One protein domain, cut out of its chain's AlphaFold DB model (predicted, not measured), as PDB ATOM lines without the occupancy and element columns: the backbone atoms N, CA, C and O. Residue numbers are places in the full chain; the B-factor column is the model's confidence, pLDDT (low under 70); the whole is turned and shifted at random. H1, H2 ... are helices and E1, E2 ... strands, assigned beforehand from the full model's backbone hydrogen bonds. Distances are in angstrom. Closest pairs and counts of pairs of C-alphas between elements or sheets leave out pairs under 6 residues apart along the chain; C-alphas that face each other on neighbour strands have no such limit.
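What this domain is: This is residues 7 to 132 of the 146 residues of an uncharacterized protein of Marivirga sericea (UniProt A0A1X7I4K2). What does the model look like at first sight? A twisted wall of five antiparallel strands has helices H1, H3, H4 and H5 over one face and the other face bare, two layers in all; H2 packs on H4 and H5, off the sheet. What is it made of, and in which order? The printed part has 126 residues with five named helices and five named strands, along the chain H1 H2 H3 E1 E2 E3 E4 E5 H4 H5, and its class is mixed, helices and strands. The sheet's order is E1 E2 E3 E4 E5, a meander, each strand the antiparallel neighbour of the one before. How large is it? It is compact, with a radius of gyration of the C-alphas of 14.2 A, and the C-alphas span 40 by 32 by 23 A.

Where its parts are: Where are the strands? E1 is residues 55 to 57, 6.2 A from first to last C-alpha; E2 is residues 62 to 67, 13.2 A; and E3 is residues 71 to 76, 16.9 A. E4, residues 83 to 90, is the longest strand at 22.3 A and begins at C-alpha 83 (25.810, 23.724, -34.576); E5 is residues 93 to 98, 16.2 A. Where are the helices? H1 is residues 7 to 14, 10.4 A long, beginning at C-alpha 7 (43.731, 24.400, -51.349); H2 is residues 17 to 27, 15.4 A; and H3 is residues 39 to 48, 14.2 A. H4 is residues 99 to 105, 9.8 A, and H5, residues 120 to 132, is the longest helix at 18.0 A, ending at C-alpha 132 (38.925, 20.017, -29.974).

How they stand to each other: How do the strands pair? E1 and E2, E2 and E3, E3 and E4, and E4 and E5 are hairpins; E1 and E5 are the edge strands. Within hydrogen-bond range are N 57 and O 62 of E1 and E2 at 2.8 A, N 63 and O 75 of E2 and E3 at 2.8 A, N 74 and O 85 of E3 and E4 at 2.8 A, and N 88 and O 95 of E4 and E5 at 2.8 A. Which helices are on the sheet? H3 is over E2 and, only just, with 3 C-alphas, over E1, along the strands at 14 degrees to E2 on the local plane and at a height over the sheet of 9.6 A. H4 is on the same face as H3 at a height of 5.2 A, over none of the strands, but only just, with 2 C-alphas falling on E5. H1 is on the sheet too, its closest C-alphas to E5 being those of Thr 8 and Ile 93 at 4.7 A, and so is H5, with those of Phe 84 in E4 and Gly 130 at 7.0 A. How do the helices meet? H2, not on the sheet, touches H5, residues 126 to 130 alone, at a shallow tilt of 16 degrees, opposite ways, the closest C-alphas being those of Leu 24 and Glu 129 at 6.9 A. H2 touches H4 at a steep tilt of 54 degrees, closest at the C-alphas of Thr 18 and Val 103, 5.5 A; H3 touches H5 at a steep tilt of 48 degrees, closest at those of Leu 45 and Glu 124, 6.3 A. Are the helices' backbones complete? In H1, H2, H3, H4 and H5 every O i to N i+4 pair is within hydrogen-bond range.

The domain as a whole: How far does it reach? The two C-alphas farthest apart are those of Asn 32 and His 91, at 42.2 A. Which links are long, and is there a cut? The links H2 to H3, of 11 residues, and H4 to H5, of 14 residues, are long, and the printed part has no cut. Where is confidence low? The mean pLDDT of the printed part is 92.5, and residues 108 to 111 are under 70.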
ATOM      1  N   GLU A   7      43.005  24.033 -52.564       93.12
ATOM      2  CA  GLU A   7      43.731  24.400 -51.349       93.12
ATOM      3  C   GLU A   7      42.821  24.341 -50.118       93.12
ATOM      4  O   GLU A   7      43.219  23.815 -49.081       93.12
ATOM      5  N   THR A   8      41.580  24.826 -50.241       93.69
ATOM      6  CA  THR A   8      40.594  24.757 -49.156       93.69
ATOM      7  C   THR A   8      40.214  23.313 -48.833       93.69
ATOM      8  O   THR A   8      40.156  22.950 -47.661       93.69
ATOM      9  N   ILE A   9      39.986  22.477 -49.850       92.75
ATOM     10  CA  ILE A   9      39.657  21.057 -49.654       92.75
ATOM     11  C   ILE A   9      40.825  20.332 -48.977       92.75
ATOM     12  O   ILE A   9      40.626  19.701 -47.942       92.75
ATOM     13  N   THR A  10      42.050  20.495 -49.486       93.00
ATOM     14  CA  THR A  10      43.254  19.898 -48.888       93.00
ATOM     15  C   THR A  10      43.456  20.351 -47.442       93.00
ATOM     16  O   THR A  10      43.802  19.541 -46.584       93.00
ATOM     17  N   PHE A  11      43.198  21.627 -47.139       94.19
ATOM     18  CA  PHE A  11      43.244  22.123 -45.769       94.19
ATOM     19  C   PHE A  11      42.217  21.416 -44.870       94.19
ATOM     20  O   PHE A  11      42.593  20.894 -43.817       94.19
ATOM     21  N   ILE A  12      40.951  21.339 -45.298       92.69
ATOM     22  CA  ILE A  12      39.877  20.662 -44.552       92.69
ATOM     23  C   ILE A  12      40.248  19.200 -44.279       92.69
ATOM     24  O   ILE A  12      40.140  18.747 -43.139       92.69
ATOM     25  N   GLU A  13      40.757  18.482 -45.279       91.06
ATOM     26  CA  GLU A  13      41.202  17.093 -45.126       91.06
ATOM     27  C   GLU A  13      42.360  16.973 -44.125       91.06
ATOM     28  O   GLU A  13      42.303  16.160 -43.203       91.06
ATOM     29  N   SER A  14      43.377  17.834 -44.238       91.88
ATOM     30  CA  SER A  14      44.539  17.824 -43.338       91.88
ATOM     31  C   SER A  14      44.193  18.171 -41.885       91.88
ATOM     32  O   SER A  14      44.848  17.687 -40.962       91.88
ATOM     33  N   SER A  15      43.137  18.963 -41.666       92.12
ATOM     34  CA  SER A  15      42.626  19.296 -40.330       92.12
ATOM     35  C   SER A  15      41.890  18.134 -39.656       92.12
ATOM     36  O   SER A  15      41.576  18.207 -38.469       92.12
ATOM     37  N   ARG A  16      41.600  17.059 -40.407       93.00
ATOM     38  CA  ARG A  16      40.796  15.906 -39.970       93.00
ATOM     39  C   ARG A  16      39.379  16.276 -39.520       93.00
ATOM     40  O   ARG A  16      38.740  15.476 -38.836       93.00
ATOM     41  N   LEU A  17      38.868  17.445 -39.930       93.62
ATOM     42  CA  LEU A  17      37.508  17.899 -39.633       93.62
ATOM     43  C   LEU A  17      36.481  16.818 -39.979       93.62
ATOM     44  O   LEU A  17      35.684  16.445 -39.125       93.62
ATOM     45  N   THR A  18      36.546  16.259 -41.190       91.44
ATOM     46  CA  THR A  18      35.599  15.228 -41.628       91.44
ATOM     47  C   THR A  18      35.624  13.986 -40.745       91.44
ATOM     48  O   THR A  18      34.580  13.539 -40.284       91.44
ATOM     49  N   GLU A  19      36.808  13.436 -40.476       92.19
ATOM     50  CA  GLU A  19      36.943  12.214 -39.679       92.19
ATOM     51  C   GLU A  19      36.409  12.416 -38.256       92.19
ATOM     52  O   GLU A  19      35.643  11.597 -37.746       92.19
ATOM     53  N   LYS A  20      36.810  13.513 -37.607       94.88
ATOM     54  CA  LYS A  20      36.424  13.792 -36.225       94.88
ATOM     55  C   LYS A  20      34.950  14.154 -36.103       94.88
ATOM     56  O   LYS A  20      34.302  13.705 -35.166       94.88
ATOM     57  N   TYR A  21      34.416  14.920 -37.052       94.25
ATOM     58  CA  TYR A  21      33.008  15.290 -37.040       94.25
ATOM     59  C   TYR A  21      32.098  14.079 -37.275       94.25
ATOM     60  O   TYR A  21      31.083  13.948 -36.601       94.25
ATOM     61  N   SER A  22      32.483  13.145 -38.151       91.25
ATOM     62  CA  SER A  22      31.744  11.887 -38.321       91.25
ATOM     63  C   SER A  22      31.695  11.069 -37.027       91.25
ATOM     64  O   SER A  22      30.620  10.626 -36.640       91.25
ATOM     65  N   LYS A  23      32.819  10.943 -36.304       93.44
ATOM     66  CA  LYS A  23      32.863  10.258 -34.996       93.44
ATOM     67  C   LYS A  23      31.985  10.941 -33.946       93.44
ATOM     68  O   LYS A  23      31.261  10.269 -33.217       93.44
ATOM     69  N   LEU A  24      32.020  12.272 -33.910       94.75
ATOM     70  CA  LEU A  24      31.172  13.074 -33.032       94.75
ATOM     71  C   LEU A  24      29.684  12.807 -33.323       94.75
ATOM     72  O   LEU A  24      28.904  12.605 -32.398       94.75
ATOM     73  N   LEU A  25      29.287  12.746 -34.600       92.44
ATOM     74  CA  LEU A  25      27.908  12.442 -35.001       92.44
ATOM     75  C   LEU A  25      27.482  11.008 -34.666       92.44
ATOM     76  O   LEU A  25      26.335  10.795 -34.274       92.44
ATOM     77  N   GLU A  26      28.374  10.032 -34.841       91.38
ATOM     78  CA  GLU A  26      28.122   8.629 -34.488       91.38
ATOM     79  C   GLU A  26      27.862   8.463 -32.990       91.38
ATOM     80  O   GLU A  26      26.995   7.681 -32.603       91.38
ATOM     81  N   LYS A  27      28.585   9.221 -32.160       93.69
ATOM     82  CA  LYS A  27      28.442   9.191 -30.705       93.69
ATOM     83  C   LYS A  27      27.206   9.953 -30.218       93.69
ATOM     84  O   LYS A  27      26.502   9.466 -29.340       93.69
ATOM     85  N   HIS A  28      26.922  11.114 -30.807       92.31
ATOM     86  CA  HIS A  28      25.947  12.079 -30.282       92.31
ATOM     87  C   HIS A  28      24.748  12.277 -31.214       92.31
ATOM     88  O   HIS A  28      24.525  13.360 -31.755       92.31
ATOM     89  N   SER A  29      23.970  11.215 -31.422       86.50
ATOM     90  CA  SER A  29      22.716  11.252 -32.187       86.50
ATOM     91  C   SER A  29      21.558  10.729 -31.336       86.50
ATOM     92  O   SER A  29      21.198   9.554 -31.414       86.50
ATOM     93  N   VAL A  30      20.961  11.604 -30.522       84.75
ATOM     94  CA  VAL A  30      19.813  11.254 -29.672       84.75
ATOM     95  C   VAL A  30      18.479  11.538 -30.364       84.75
ATOM     96  O   VAL A  30      18.342  12.500 -31.123       84.75
ATOM     97  N   VAL A  31      17.483  10.692 -30.079       80.88
ATOM     98  CA  VAL A  31      16.111  10.807 -30.614       80.88
ATOM     99  C   VAL A  31      15.301  11.868 -29.861       80.88
ATOM    100  O   VAL A  31      14.557  12.623 -30.481       80.88
ATOM    101  N   ASN A  32      15.463  11.943 -28.537       86.44
ATOM    102  CA  ASN A  32      14.760  12.897 -27.679       86.44
ATOM    103  C   ASN A  32      15.723  14.011 -27.275       86.44
ATOM    104  O   ASN A  32      16.633  13.772 -26.490       86.44
ATOM    105  N   THR A  33      15.541  15.211 -27.820       91.12
ATOM    106  CA  THR A  33      16.449  16.335 -27.570       91.12
ATOM    107  C   THR A  33      15.952  17.237 -26.439       91.12
ATOM    108  O   THR A  33      14.746  17.415 -26.241       91.12
ATOM    109  N   MET A  34      16.884  17.876 -25.726       91.56
ATOM    110  CA  MET A  34      16.586  18.946 -24.769       91.56
ATOM    111  C   MET A  34      16.327  20.254 -25.528       91.56
ATOM    112  O   MET A  34      17.158  21.160 -25.608       91.56
ATOM    113  N   SER A  35      15.154  20.323 -26.160       84.19
ATOM    114  CA  SER A  35      14.776  21.445 -27.027       84.19
ATOM    115  C   SER A  35      14.703  22.789 -26.297       84.19
ATOM    116  O   SER A  35      15.122  23.803 -26.860       84.19
ATOM    117  N   ALA A  36      14.228  22.781 -25.049       87.12
ATOM    118  CA  ALA A  36      14.268  23.904 -24.126       87.12
ATOM    119  C   ALA A  36      15.419  23.693 -23.135       87.12
ATOM    120  O   ALA A  36      15.358  22.798 -22.295       87.12
ATOM    121  N   HIS A  37      16.463  24.503 -23.263       90.12
ATOM    122  CA  HIS A  37      17.616  24.536 -22.369       90.12
ATOM    123  C   HIS A  37      17.888  25.983 -21.957       90.12
ATOM    124  O   HIS A  37      17.457  26.922 -22.631       90.12
ATOM    125  N   ASP A  38      18.592  26.146 -20.847       94.12
ATOM    126  CA  ASP A  38      18.955  27.435 -20.279       94.12
ATOM    127  C   ASP A  38      20.221  27.973 -20.958       94.12
ATOM    128  O   ASP A  38      21.232  27.277 -21.061       94.12
ATOM    129  N   VAL A  39      20.154  29.213 -21.436       93.69
ATOM    130  CA  VAL A  39      21.273  29.894 -22.096       93.69
ATOM    131  C   VAL A  39      22.447  30.099 -21.136       93.69
ATOM    132  O   VAL A  39      23.595  29.927 -21.542       93.69
ATOM    133  N   GLU A  40      22.180  30.417 -19.867       94.69
ATOM    134  CA  GLU A  40      23.219  30.647 -18.860       94.69
ATOM    135  C   GLU A  40      23.973  29.353 -18.535       94.69
ATOM    136  O   GLU A  40      25.189  29.369 -18.354       94.69
ATOM    137  N   GLU A  41      23.280  28.212 -18.502       96.88
ATOM    138  CA  GLU A  41      23.929  26.911 -18.294       96.88
ATOM    139  C   GLU A  41      24.819  26.524 -19.477       96.88
ATOM    140  O   GLU A  41      25.951  26.075 -19.285       96.88
ATOM    141  N   VAL A  42      24.365  26.767 -20.711       97.25
ATOM    142  CA  VAL A  42      25.209  26.560 -21.897       97.25
ATOM    143  C   VAL A  42      26.440  27.469 -21.855       97.25
ATOM    144  O   VAL A  42      27.551  27.005 -22.113       97.25
ATOM    145  N   GLU A  43      26.281  28.741 -21.485       96.94
ATOM    146  CA  GLU A  43      27.397  29.682 -21.373       96.94
ATOM    147  C   GLU A  43      28.417  29.252 -20.306       96.94
ATOM    148  O   GLU A  43      29.622  29.263 -20.568       96.94
ATOM    149  N   LYS A  44      27.965  28.761 -19.143       97.88
ATOM    150  CA  LYS A  44      28.856  28.187 -18.116       97.88
ATOM    151  C   LYS A  44      29.683  27.025 -18.665       97.88
ATOM    152  O   LYS A  44      30.887  26.965 -18.406       97.88
ATOM    153  N   LEU A  45      29.068  26.123 -19.434       98.44
ATOM    154  CA  LEU A  45      29.778  25.004 -20.061       98.44
ATOM    155  C   LEU A  45      30.798  25.484 -21.097       98.44
ATOM    156  O   LEU A  45      31.918  24.976 -21.132       98.44
ATOM    157  N   ILE A  46      30.448  26.478 -21.913       98.44
ATOM    158  CA  ILE A  46      31.360  27.073 -22.897       98.44
ATOM    159  C   ILE A  46      32.591  27.680 -22.202       98.44
ATOM    160  O   ILE A  46      33.728  27.386 -22.583       98.44
ATOM    161  N   ILE A  47      32.372  28.477 -21.152       97.94
ATOM    162  CA  ILE A  47      33.435  29.118 -20.365       97.94
ATOM    163  C   ILE A  47      34.338  28.060 -19.723       97.94
ATOM    164  O   ILE A  47      35.563  28.127 -19.861       97.94
ATOM    165  N   LYS A  48      33.740  27.055 -19.068       98.06
ATOM    166  CA  LYS A  48      34.449  25.927 -18.440       98.06
ATOM    167  C   LYS A  48      35.356  25.192 -19.432       98.06
ATOM    168  O   LYS A  48      36.431  24.740 -19.048       98.06
ATOM    169  N   ASN A  49      34.947  25.112 -20.699       97.56
ATOM    170  CA  ASN A  49      35.628  24.352 -21.746       97.56
ATOM    171  C   ASN A  49      36.510  25.208 -22.677       97.56
ATOM    172  O   ASN A  49      36.832  24.788 -23.788       97.56
ATOM    173  N   GLY A  50      36.963  26.378 -22.213       95.94
ATOM    174  CA  GLY A  50      38.090  27.096 -22.822       95.94
ATOM    175  C   GLY A  50      37.742  28.348 -23.626       95.94
ATOM    176  O   GLY A  50      38.645  28.942 -24.211       95.94
ATOM    177  N   TYR A  51      36.481  28.797 -23.610       97.44
ATOM    178  CA  TYR A  51      36.050  30.037 -24.274       97.44
ATOM    179  C   TYR A  51      35.490  31.045 -23.258       97.44
ATOM    180  O   TYR A  51      34.306  31.369 -23.294       97.44
ATOM    181  N   PRO A  52      36.323  31.581 -22.341       96.75
ATOM    182  CA  PRO A  52      35.862  32.439 -21.244       96.75
ATOM    183  C   PRO A  52      35.314  33.799 -21.697       96.75
ATOM    184  O   PRO A  52      34.642  34.476 -20.929       96.75
ATOM    185  N   ASN A  53      35.619  34.208 -22.932       96.06
ATOM    186  CA  ASN A  53      35.158  35.461 -23.527       96.06
ATOM    187  C   ASN A  53      33.970  35.253 -24.481       96.06
ATOM    188  O   ASN A  53      33.713  36.124 -25.319       96.06
ATOM    189  N   SER A  54      33.291  34.100 -24.406       96.25
ATOM    190  CA  SER A  54      32.111  33.847 -25.225       96.25
ATOM    191  C   SER A  54      31.023  34.880 -24.953       96.25
ATOM    192  O   SER A  54      30.919  35.413 -23.851       96.25
ATOM    193  N   LYS A  55      30.211  35.164 -25.969       95.06
ATOM    194  CA  LYS A  55      29.076  36.084 -25.858       95.06
ATOM    195  C   LYS A  55      27.855  35.471 -26.502       95.06
ATOM    196  O   LYS A  55      27.901  35.130 -27.684       95.06
ATOM    197  N   TYR A  56      26.757  35.390 -25.764       96.19
ATOM    198  CA  TYR A  56      25.473  35.072 -26.368       96.19
ATOM    199  C   TYR A  56      24.915  36.277 -27.141       96.19
ATOM    200  O   TYR A  56      24.751  37.371 -26.604       96.19
ATOM    201  N   LEU A  57      24.635  36.072 -28.426       93.94
ATOM    202  CA  LEU A  57      24.015  37.034 -29.330       93.94
ATOM    203  C   LEU A  57      22.538  36.653 -29.491       93.94
ATOM    204  O   LEU A  57      22.190  35.833 -30.345       93.94
ATOM    205  N   SER A  58      21.670  37.238 -28.661       88.56
ATOM    206  CA  SER A  58      20.237  36.906 -28.600       88.56
ATOM    207  C   SER A  58      19.518  37.075 -29.937       88.56
ATOM    208  O   SER A  58      18.706  36.230 -30.313       88.56
ATOM    209  N   ASP A  59      19.860  38.125 -30.683       87.19
ATOM    210  CA  ASP A  59      19.219  38.451 -31.962       87.19
ATOM    211  C   ASP A  59      19.509  37.391 -33.035       87.19
ATOM    212  O   ASP A  59      18.700  37.170 -33.938       87.19
ATOM    213  N   GLU A  60      20.640  36.687 -32.914       82.81
ATOM    214  CA  GLU A  60      21.038  35.621 -33.835       82.81
ATOM    215  C   GLU A  60      20.801  34.208 -33.264       82.81
ATOM    216  O   GLU A  60      20.797  33.237 -34.018       82.81
ATOM    217  N   ASN A  61      20.545  34.069 -31.956       89.31
ATOM    218  CA  ASN A  61      20.509  32.792 -31.225       89.31
ATOM    219  C   ASN A  61      21.809  31.970 -31.369       89.31
ATOM    220  O   ASN A  61      21.775  30.742 -31.539       89.31
ATOM    221  N   TYR A  62      22.954  32.649 -31.290       95.44
ATOM    222  CA  TYR A  62      24.279  32.030 -31.326       95.44
ATOM    223  C   TYR A  62      25.159  32.517 -30.180       95.44
ATOM    224  O   TYR A  62      25.048  33.655 -29.736       95.44
ATOM    225  N   TYR A  63      26.100  31.680 -29.764       97.44
ATOM    226  CA  TYR A  63      27.232  32.079 -28.940       97.44
ATOM    227  C   TYR A  63      28.398  32.398 -29.872       97.44
ATOM    228  O   TYR A  63      28.841  31.533 -30.627       97.44
ATOM    229  N   LEU A  64      28.896  33.632 -29.842       97.44
ATOM    230  CA  LEU A  64      30.177  33.976 -30.446       97.44
ATOM    231  C   LEU A  64      31.282  33.492 -29.511       97.44
ATOM    232  O   LEU A  64      31.373  33.964 -28.381       97.44
ATOM    233  N   LEU A  65      32.094  32.544 -29.976       97.75
ATOM    234  CA  LEU A  65      33.125  31.900 -29.165       97.75
ATOM    235  C   LEU A  65      34.493  32.546 -29.374       97.75
ATOM    236  O   LEU A  65      35.215  32.810 -28.418       97.75
ATOM    237  N   GLU A  66      34.838  32.816 -30.631       96.75
ATOM    238  CA  GLU A  66      36.099  33.451 -31.007       96.75
ATOM    239  C   GLU A  66      35.934  34.213 -32.327       96.75
ATOM    240  O   GLU A  66      35.220  33.770 -33.229       96.75
ATOM    241  N   GLN A  67      36.615  35.353 -32.453       95.56
ATOM    242  CA  GLN A  67      36.652  36.144 -33.679       95.56
ATOM    243  C   GLN A  67      38.046  36.742 -33.876       95.56
ATOM    244  O   GLN A  67      38.643  37.280 -32.944       95.56
ATOM    245  N   SER A  68      38.556  36.651 -35.098       93.62
ATOM    246  CA  SER A  68      39.816  37.238 -35.549       93.62
ATOM    247  C   SER A  68      39.692  37.695 -37.006       93.62
ATOM    248  O   SER A  68      38.681  37.446 -37.662       93.62
ATOM    249  N   ASP A  69      40.753  38.290 -37.550       91.88
ATOM    250  CA  ASP A  69      40.816  38.655 -38.975       91.88
ATOM    251  C   ASP A  69      40.742  37.436 -39.914       91.88
ATOM    252  O   ASP A  69      40.431  37.567 -41.098       91.88
ATOM    253  N   ILE A  70      41.055  36.245 -39.394       93.81
ATOM    254  CA  ILE A  70      41.216  35.013 -40.171       93.81
ATOM    255  C   ILE A  70      40.019  34.080 -39.991       93.81
ATOM    256  O   ILE A  70      39.650  33.366 -40.928       93.81
ATOM    257  N   SER A  71      39.425  34.048 -38.799       95.44
ATOM    258  CA  SER A  71      38.361  33.110 -38.460       95.44
ATOM    259  C   SER A  71      37.313  33.698 -37.527       95.44
ATOM    260  O   SER A  71      37.596  34.550 -36.692       95.44
ATOM    261  N   GLU A  72      36.099  33.177 -37.648       97.12
ATOM    262  CA  GLU A  72      35.003  33.401 -36.710       97.12
ATOM    263  C   GLU A  72      34.393  32.048 -36.352       97.12
ATOM    264  O   GLU A  72      34.021  31.284 -37.248       97.12
ATOM    265  N   PHE A  73      34.303  31.760 -35.055       98.12
ATOM    266  CA  PHE A  73      33.749  30.523 -34.525       98.12
ATOM    267  C   PHE A  73      32.546  30.821 -33.636       98.12
ATOM    268  O   PHE A  73      32.632  31.572 -32.660       98.12
ATOM    269  N   LYS A  74      31.407  30.240 -34.006       98.31
ATOM    270  CA  LYS A  74      30.114  30.405 -33.345       98.31
ATOM    271  C   LYS A  74      29.512  29.045 -33.007       98.31
ATOM    272  O   LYS A  74      29.814  28.035 -33.643       98.31
ATOM    273  N   LEU A  75      28.603  29.050 -32.043       98.06
ATOM    274  CA  LEU A  75      27.842  27.886 -31.611       98.06
ATOM    275  C   LEU A  75      26.343  28.194 -31.610       98.06
ATOM    276  O   LEU A  75      25.939  29.267 -31.174       98.06
ATOM    277  N   SER A  76      25.511  27.243 -32.021       96.62
ATOM    278  CA  SER A  76      24.081  27.219 -31.678       96.62
ATOM    279  C   SER A  76      23.745  25.940 -30.942       96.62
ATOM    280  O   SER A  76      24.291  24.893 -31.274       96.62
ATOM    281  N   THR A  77      22.800  26.011 -30.013       96.31
ATOM    282  CA  THR A  77      22.239  24.849 -29.306       96.31
ATOM    283  C   THR A  77      20.734  24.686 -29.557       96.31
ATOM    284  O   THR A  77      20.055  23.892 -28.902       96.31
ATOM    285  N   LYS A  78      20.175  25.454 -30.502       92.88
ATOM    286  CA  LYS A  78      18.730  25.572 -30.735       92.88
ATOM    287  C   LYS A  78      18.064  24.212 -30.976       92.88
ATOM    288  O   LYS A  78      18.485  23.437 -31.831       92.88
ATOM    289  N   GLY A  79      16.968  23.951 -30.258       91.81
ATOM    290  CA  GLY A  79      16.194  22.713 -30.404       91.81
ATOM    291  C   GLY A  79      16.920  21.456 -29.911       91.81
ATOM    292  O   GLY A  79      16.541  20.350 -30.295       91.81
ATOM    293  N   GLY A  80      17.952  21.614 -29.075       93.81
ATOM    294  CA  GLY A  80      18.789  20.515 -28.596       93.81
ATOM    295  C   GLY A  80      19.724  19.954 -29.675       93.81
ATOM    296  O   GLY A  80      20.177  18.817 -29.567       93.81
ATOM    297  N   LEU A  81      19.981  20.733 -30.733       95.00
ATOM    298  CA  LEU A  81      20.954  20.442 -31.785       95.00
ATOM    299  C   LEU A  81      22.170  21.341 -31.602       95.00
ATOM    300  O   LEU A  81      22.000  22.542 -31.401       95.00
ATOM    301  N   VAL A  82      23.378  20.795 -31.737       96.50
ATOM    302  CA  VAL A  82      24.607  21.592 -31.645       96.50
ATOM    303  C   VAL A  82      25.139  21.918 -33.036       96.50
ATOM    304  O   VAL A  82      25.461  21.037 -33.834       96.50
ATOM    305  N   GLU A  83      25.238  23.209 -33.336       96.12
ATOM    306  CA  GLU A  83      25.810  23.724 -34.576       96.12
ATOM    307  C   GLU A  83      27.116  24.454 -34.298       96.12
ATOM    308  O   GLU A  83      27.111  25.590 -33.833       96.12
ATOM    309  N   PHE A  84      28.230  23.819 -34.649       97.56
ATOM    310  CA  PHE A  84      29.537  24.467 -34.715       97.56
ATOM    311  C   PHE A  84      29.665  25.191 -36.051       97.56
ATOM    312  O   PHE A  84      29.781  24.541 -37.092       97.56
ATOM    313  N   ILE A  85      29.603  26.520 -36.029       97.31
ATOM    314  CA  ILE A  85      29.627  27.382 -37.211       97.31
ATOM    315  C   ILE A  85      31.000  28.026 -37.308       97.31
ATOM    316  O   ILE A  85      31.452  28.695 -36.383       97.31
ATOM    317  N   LEU A  86      31.658  27.837 -38.444       97.50
ATOM    318  CA  LEU A  86      33.004  28.326 -38.676       97.50
ATOM    319  C   LEU A  86      33.063  29.091 -39.989       97.50
ATOM    320  O   LEU A  86      32.664  28.587 -41.039       97.50
ATOM    321  N   THR A  87      33.625  30.289 -39.922       96.81
ATOM    322  CA  THR A  87      34.088  31.046 -41.080       96.81
ATOM    323  C   THR A  87      35.606  31.109 -41.037       96.81
ATOM    324  O   THR A  87      36.175  31.443 -40.004       96.81
ATOM    325  N   VAL A  88      36.262  30.816 -42.158       95.94
ATOM    326  CA  VAL A  88      37.704  30.997 -42.355       95.94
ATOM    327  C   VAL A  88      37.923  31.805 -43.625       95.94
ATOM    328  O   VAL A  88      37.360  31.485 -44.674       95.94
ATOM    329  N   LYS A  89      38.761  32.838 -43.537       93.19
ATOM    330  CA  LYS A  89      39.207  33.679 -44.650       93.19
ATOM    331  C   LYS A  89      40.707  33.921 -44.520       93.19
ATOM    332  O   LYS A  89      41.150  34.772 -43.758       93.19
ATOM    333  N   ARG A  90      41.508  33.170 -45.274       88.75
ATOM    334  CA  ARG A  90      42.970  33.257 -45.227       88.75
ATOM    335  C   ARG A  90      43.593  33.028 -46.593       88.75
ATOM    336  O   ARG A  90      43.734  31.879 -46.993       88.75
ATOM    337  N   HIS A  91      44.043  34.090 -47.266       83.81
ATOM    338  CA  HIS A  91      44.677  34.020 -48.594       83.81
ATOM    339  C   HIS A  91      43.930  33.062 -49.553       83.81
ATOM    340  O   HIS A  91      42.897  33.435 -50.099       83.81
ATOM    341  N   ASN A  92      44.412  31.820 -49.703       87.12
ATOM    342  CA  ASN A  92      43.881  30.802 -50.620       87.12
ATOM    343  C   ASN A  92      42.880  29.814 -49.982       87.12
ATOM    344  O   ASN A  92      42.335  28.952 -50.675       87.12
ATOM    345  N   ILE A  93      42.642  29.922 -48.673       91.75
ATOM    346  CA  ILE A  93      41.689  29.112 -47.909       91.75
ATOM    347  C   ILE A  93      40.495  29.993 -47.554       91.75
ATOM    348  O   ILE A  93      40.635  30.992 -46.846       91.75
ATOM    349  N   SER A  94      39.308  29.627 -48.033       93.19
ATOM    350  CA  SER A  94      38.079  30.344 -47.694       93.19
ATOM    351  C   SER A  94      36.888  29.400 -47.661       93.19
ATOM    352  O   SER A  94      36.530  28.809 -48.679       93.19
ATOM    353  N   PHE A  95      36.226  29.313 -46.512       93.88
ATOM    354  CA  PHE A  95      34.980  28.567 -46.347       93.88
ATOM    355  C   PHE A  95      34.158  29.133 -45.190       93.88
ATOM    356  O   PHE A  95      34.690  29.793 -44.299       93.88
ATOM    357  N   ALA A  96      32.851  28.892 -45.221       94.94
ATOM    358  CA  ALA A  96      31.939  29.285 -44.160       94.94
ATOM    359  C   ALA A  96      30.782  28.290 -44.060       94.94
ATOM    360  O   ALA A  96      30.286  27.811 -45.083       94.94
ATOM    361  N   GLY A  97      30.343  28.006 -42.839       94.38
ATOM    362  CA  GLY A  97      29.157  27.206 -42.560       94.38
ATOM    363  C   GLY A  97      29.286  26.404 -41.275       94.38
ATOM    364  O   GLY A  97      30.308  26.465 -40.592       94.38
ATOM    365  N   ASN A  98      28.250  25.634 -40.945       94.81
ATOM    366  CA  ASN A  98      28.393  24.641 -39.887       94.81
ATOM    367  C   ASN A  98      29.299  23.483 -40.336       94.81
ATOM    368  O   ASN A  98      29.463  23.245 -41.536       94.81
ATOM    369  N   PHE A  99      29.890  22.761 -39.386       95.00
ATOM    370  CA  PHE A  99      30.803  21.651 -39.681       95.00
ATOM    371  C   PHE A  99      30.206  20.628 -40.657       95.00
ATOM    372  O   PHE A  99      30.881  20.252 -41.614       95.00
ATOM    373  N   GLY A 100      28.929  20.258 -40.509       92.62
ATOM    374  CA  GLY A 100      28.252  19.356 -41.448       92.62
ATOM    375  C   GLY A 100      28.203  19.892 -42.881       92.62
ATOM    376  O   GLY A 100      28.487  19.163 -43.830       92.62
ATOM    377  N   PHE A 101      27.924  21.186 -43.055       92.00
ATOM    378  CA  PHE A 101      27.963  21.833 -44.365       92.00
ATOM    379  C   PHE A 101      29.373  21.858 -44.959       92.00
ATOM    380  O   PHE A 101      29.545  21.597 -46.148       92.00
ATOM    381  N   ILE A 102      30.387  22.156 -44.144       92.75
ATOM    382  CA  ILE A 102      31.784  22.210 -44.591       92.75
ATOM    383  C   ILE A 102      32.242  20.823 -45.063       92.75
ATOM    384  O   ILE A 102      32.820  20.707 -46.145       92.75
ATOM    385  N   VAL A 103      31.924  19.772 -44.303       91.12
ATOM    386  CA  VAL A 103      32.214  18.374 -44.664       91.12
ATOM    387  C   VAL A 103      31.509  17.973 -45.963       91.12
ATOM    388  O   VAL A 103      32.136  17.392 -46.852       91.12
ATOM    389  N   TYR A 104      30.234  18.343 -46.116       89.62
ATOM    390  CA  TYR A 104      29.482  18.118 -47.352       89.62
ATOM    391  C   TYR A 104      30.149  18.805 -48.556       89.62
ATOM    392  O   TYR A 104      30.381  18.179 -49.592       89.62
ATOM    393  N   MET A 105      30.522  20.080 -48.408       88.12
ATOM    394  CA  MET A 105      31.161  20.868 -49.467       88.12
ATOM    395  C   MET A 105      32.564  20.369 -49.836       88.12
ATOM    396  O   MET A 105      32.991  20.558 -50.977       88.12
ATOM    397  N   ALA A 106      33.267  19.714 -48.909       87.56
ATOM    398  CA  ALA A 106      34.547  19.055 -49.164       87.56
ATOM    399  C   ALA A 106      34.413  17.739 -49.960       87.56
ATOM    400  O   ALA A 106      35.418  17.111 -50.278       87.56
ATOM    401  N   GLY A 107      33.191  17.326 -50.322       79.75
ATOM    402  CA  GLY A 107      32.944  16.155 -51.167       79.75
ATOM    403  C   GLY A 107      32.921  14.824 -50.415       79.75
ATOM    404  O   GLY A 107      32.961  13.778 -51.055       79.75
ATOM    405  N   GLN A 108      32.828  14.843 -49.081       67.25
ATOM    406  CA  GLN A 108      32.910  13.638 -48.244       67.25
ATOM    407  C   GLN A 108      31.544  13.089 -47.775       67.25
ATOM    408  O   GLN A 108      31.452  12.407 -46.759       67.25
ATOM    409  N   GLY A 109      30.480  13.313 -48.553       59.34
ATOM    410  CA  GLY A 109      29.211  12.586 -48.412       59.34
ATOM    411  C   GLY A 109      28.025  13.381 -47.851       59.34
ATOM    412  O   GLY A 109      28.131  14.534 -47.448       59.34
ATOM    413  N   ALA A 110      26.852  12.739 -47.893       51.47
ATOM    414  CA  ALA A 110      25.514  13.342 -47.845       51.47
ATOM    415  C   ALA A 110      24.987  13.758 -46.453       51.47
ATOM    416  O   ALA A 110      23.801  14.063 -46.318       51.47
ATOM    417  N   MET A 111      25.809  13.752 -45.398       59.94
ATOM    418  CA  MET A 111      25.314  14.010 -44.043       59.94
ATOM    419  C   MET A 111      25.361  15.490 -43.673       59.94
ATOM    420  O   MET A 111      26.296  15.973 -43.044       59.94
ATOM    421  N   PHE A 112      24.260  16.186 -43.952       72.69
ATOM    422  CA  PHE A 112      23.904  17.419 -43.249       72.69
ATOM    423  C   PHE A 112      23.298  17.084 -41.871       72.69
ATOM    424  O   PHE A 112      22.172  17.463 -41.555       72.69
ATOM    425  N   LYS A 113      24.009  16.278 -41.071       84.00
ATOM    426  CA  LYS A 113      23.597  15.943 -39.703       84.00
ATOM    427  C   LYS A 113      24.282  16.861 -38.703       84.00
ATOM    428  O   LYS A 113      25.371  17.384 -38.957       84.00
ATOM    429  N   LYS A 114      23.611  17.039 -37.571       91.19
ATOM    430  CA  LYS A 114      24.079  17.801 -36.418       91.19
ATOM    431  C   LYS A 114      24.030  16.877 -35.206       91.19
ATOM    432  O   LYS A 114      23.078  16.096 -35.125       91.19
ATOM    433  N   PRO A 115      25.015  16.949 -34.306       94.81
ATOM    434  CA  PRO A 115      24.893  16.297 -33.015       94.81
ATOM    435  C   PRO A 115      23.688  16.839 -32.248       94.81
ATOM    436  O   PRO A 115      23.294  17.999 -32.417       94.81
ATOM    437  N   SER A 116      23.121  16.003 -31.393       95.62
ATOM    438  CA  SER A 116      22.014  16.364 -30.519       95.62
ATOM    439  C   SER A 116      22.288  15.920 -29.089       95.62
ATOM    440  O   SER A 116      23.022  14.961 -28.867       95.62
ATOM    441  N   PHE A 117      21.692  16.626 -28.131       96.50
ATOM    442  CA  PHE A 117      21.836  16.351 -26.703       96.50
ATOM    443  C   PHE A 117      20.478  16.343 -26.005       96.50
ATOM    444  O   PHE A 117      19.536  17.035 -26.408       96.50
ATOM    445  N   SER A 118      20.395  15.557 -24.939       96.38
ATOM    446  CA  SER A 118      19.243  15.400 -24.053       96.38
ATOM    447  C   SER A 118      19.531  15.842 -22.612       96.38
ATOM    448  O   SER A 118      18.596  15.993 -21.828       96.38
ATOM    449  N   SER A 119      20.799  16.116 -22.282       96.69
ATOM    450  CA  SER A 119      21.235  16.653 -20.990       96.69
ATOM    451  C   SER A 119      22.421  17.619 -21.132       96.69
ATOM    452  O   SER A 119      23.022  17.737 -22.204       96.69
ATOM    453  N   TYR A 120      22.765  18.332 -20.055       97.62
ATOM    454  CA  TYR A 120      23.932  19.222 -20.033       97.62
ATOM    455  C   TYR A 120      25.259  18.459 -20.026       97.62
ATOM    456  O   TYR A 120      26.248  18.964 -20.549       97.62
ATOM    457  N   GLU A 121      25.284  17.242 -19.487       97.12
ATOM    458  CA  GLU A 121      26.451  16.360 -19.527       97.12
ATOM    459  C   GLU A 121      26.749  15.927 -20.968       97.12
ATOM    460  O   GLU A 121      27.882  16.047 -21.425       97.12
ATOM    461  N   GLU A 122      25.722  15.510 -21.719       97.12
ATOM    462  CA  GLU A 122      25.871  15.200 -23.148       97.12
ATOM    463  C   GLU A 122      26.295  16.438 -23.947       97.12
ATOM    464  O   GLU A 122      27.164  16.352 -24.817       97.12
ATOM    465  N   LEU A 123      25.722  17.607 -23.634       97.81
ATOM    466  CA  LEU A 123      26.151  18.858 -24.250       97.81
ATOM    467  C   LEU A 123      27.633  19.130 -23.971       97.81
ATOM    468  O   LEU A 123      28.365  19.445 -24.903       97.81
ATOM    469  N   GLU A 124      28.087  18.990 -22.726       98.38
ATOM    470  CA  GLU A 124      29.493  19.179 -22.366       98.38
ATOM    471  C   GLU A 124      30.417  18.256 -23.171       98.38
ATOM    472  O   GLU A 124      31.418  18.726 -23.715       98.38
ATOM    473  N   GLU A 125      30.068  16.977 -23.329       98.12
ATOM    474  CA  GLU A 125      30.847  16.057 -24.164       98.12
ATOM    475  C   GLU A 125      30.930  16.522 -25.625       98.12
ATOM    476  O   GLU A 125      32.018  16.542 -26.211       98.12
ATOM    477  N   ILE A 126      29.803  16.946 -26.206       98.12
ATOM    478  CA  ILE A 126      29.764  17.482 -27.573       98.12
ATOM    479  C   ILE A 126      30.644  18.731 -27.689       98.12
ATOM    480  O   ILE A 126      31.372  18.870 -28.674       98.12
ATOM    481  N   LEU A 127      30.596  19.634 -26.703       98.44
ATOM    482  CA  LEU A 127      31.407  20.851 -26.682       98.44
ATOM    483  C   LEU A 127      32.897  20.520 -26.628       98.44
ATOM    484  O   LEU A 127      33.643  21.025 -27.461       98.44
ATOM    485  N   VAL A 128      33.331  19.637 -25.726       98.31
ATOM    486  CA  VAL A 128      34.739  19.219 -25.618       98.31
ATOM    487  C   VAL A 128      35.254  18.670 -26.949       98.31
ATOM    488  O   VAL A 128      36.322  19.071 -27.425       98.31
ATOM    489  N   GLU A 129      34.493  17.780 -27.585       98.00
ATOM    490  CA  GLU A 129      34.889  17.181 -28.859       98.00
ATOM    491  C   GLU A 129      34.888  18.212 -30.003       98.00
ATOM    492  O   GLU A 129      35.866  18.309 -30.752       98.00
ATOM    493  N   GLY A 130      33.833  19.022 -30.122       97.56
ATOM    494  CA  GLY A 130      33.703  20.044 -31.164       97.56
ATOM    495  C   GLY A 130      34.727  21.173 -31.044       97.56
ATOM    496  O   GLY A 130      35.301  21.604 -32.047       97.56
ATOM    497  N   PHE A 131      35.034  21.604 -29.823       98.38
ATOM    498  CA  PHE A 131      36.095  22.571 -29.546       98.38
ATOM    499  C   PHE A 131      37.471  21.994 -29.872       98.38
ATOM    500  O   PHE A 131      38.288  22.676 -30.487       98.38
ATOM    501  N   GLY A 132      37.706  20.714 -29.568       97.75
ATOM    502  CA  GLY A 132      38.925  20.017 -29.974       97.75
ATOM    503  C   GLY A 132      39.124  19.976 -31.495       97.75
ATOM    504  O   GLY A 132      40.255  20.079 -31.971       97.75
TER     505      GLY A 132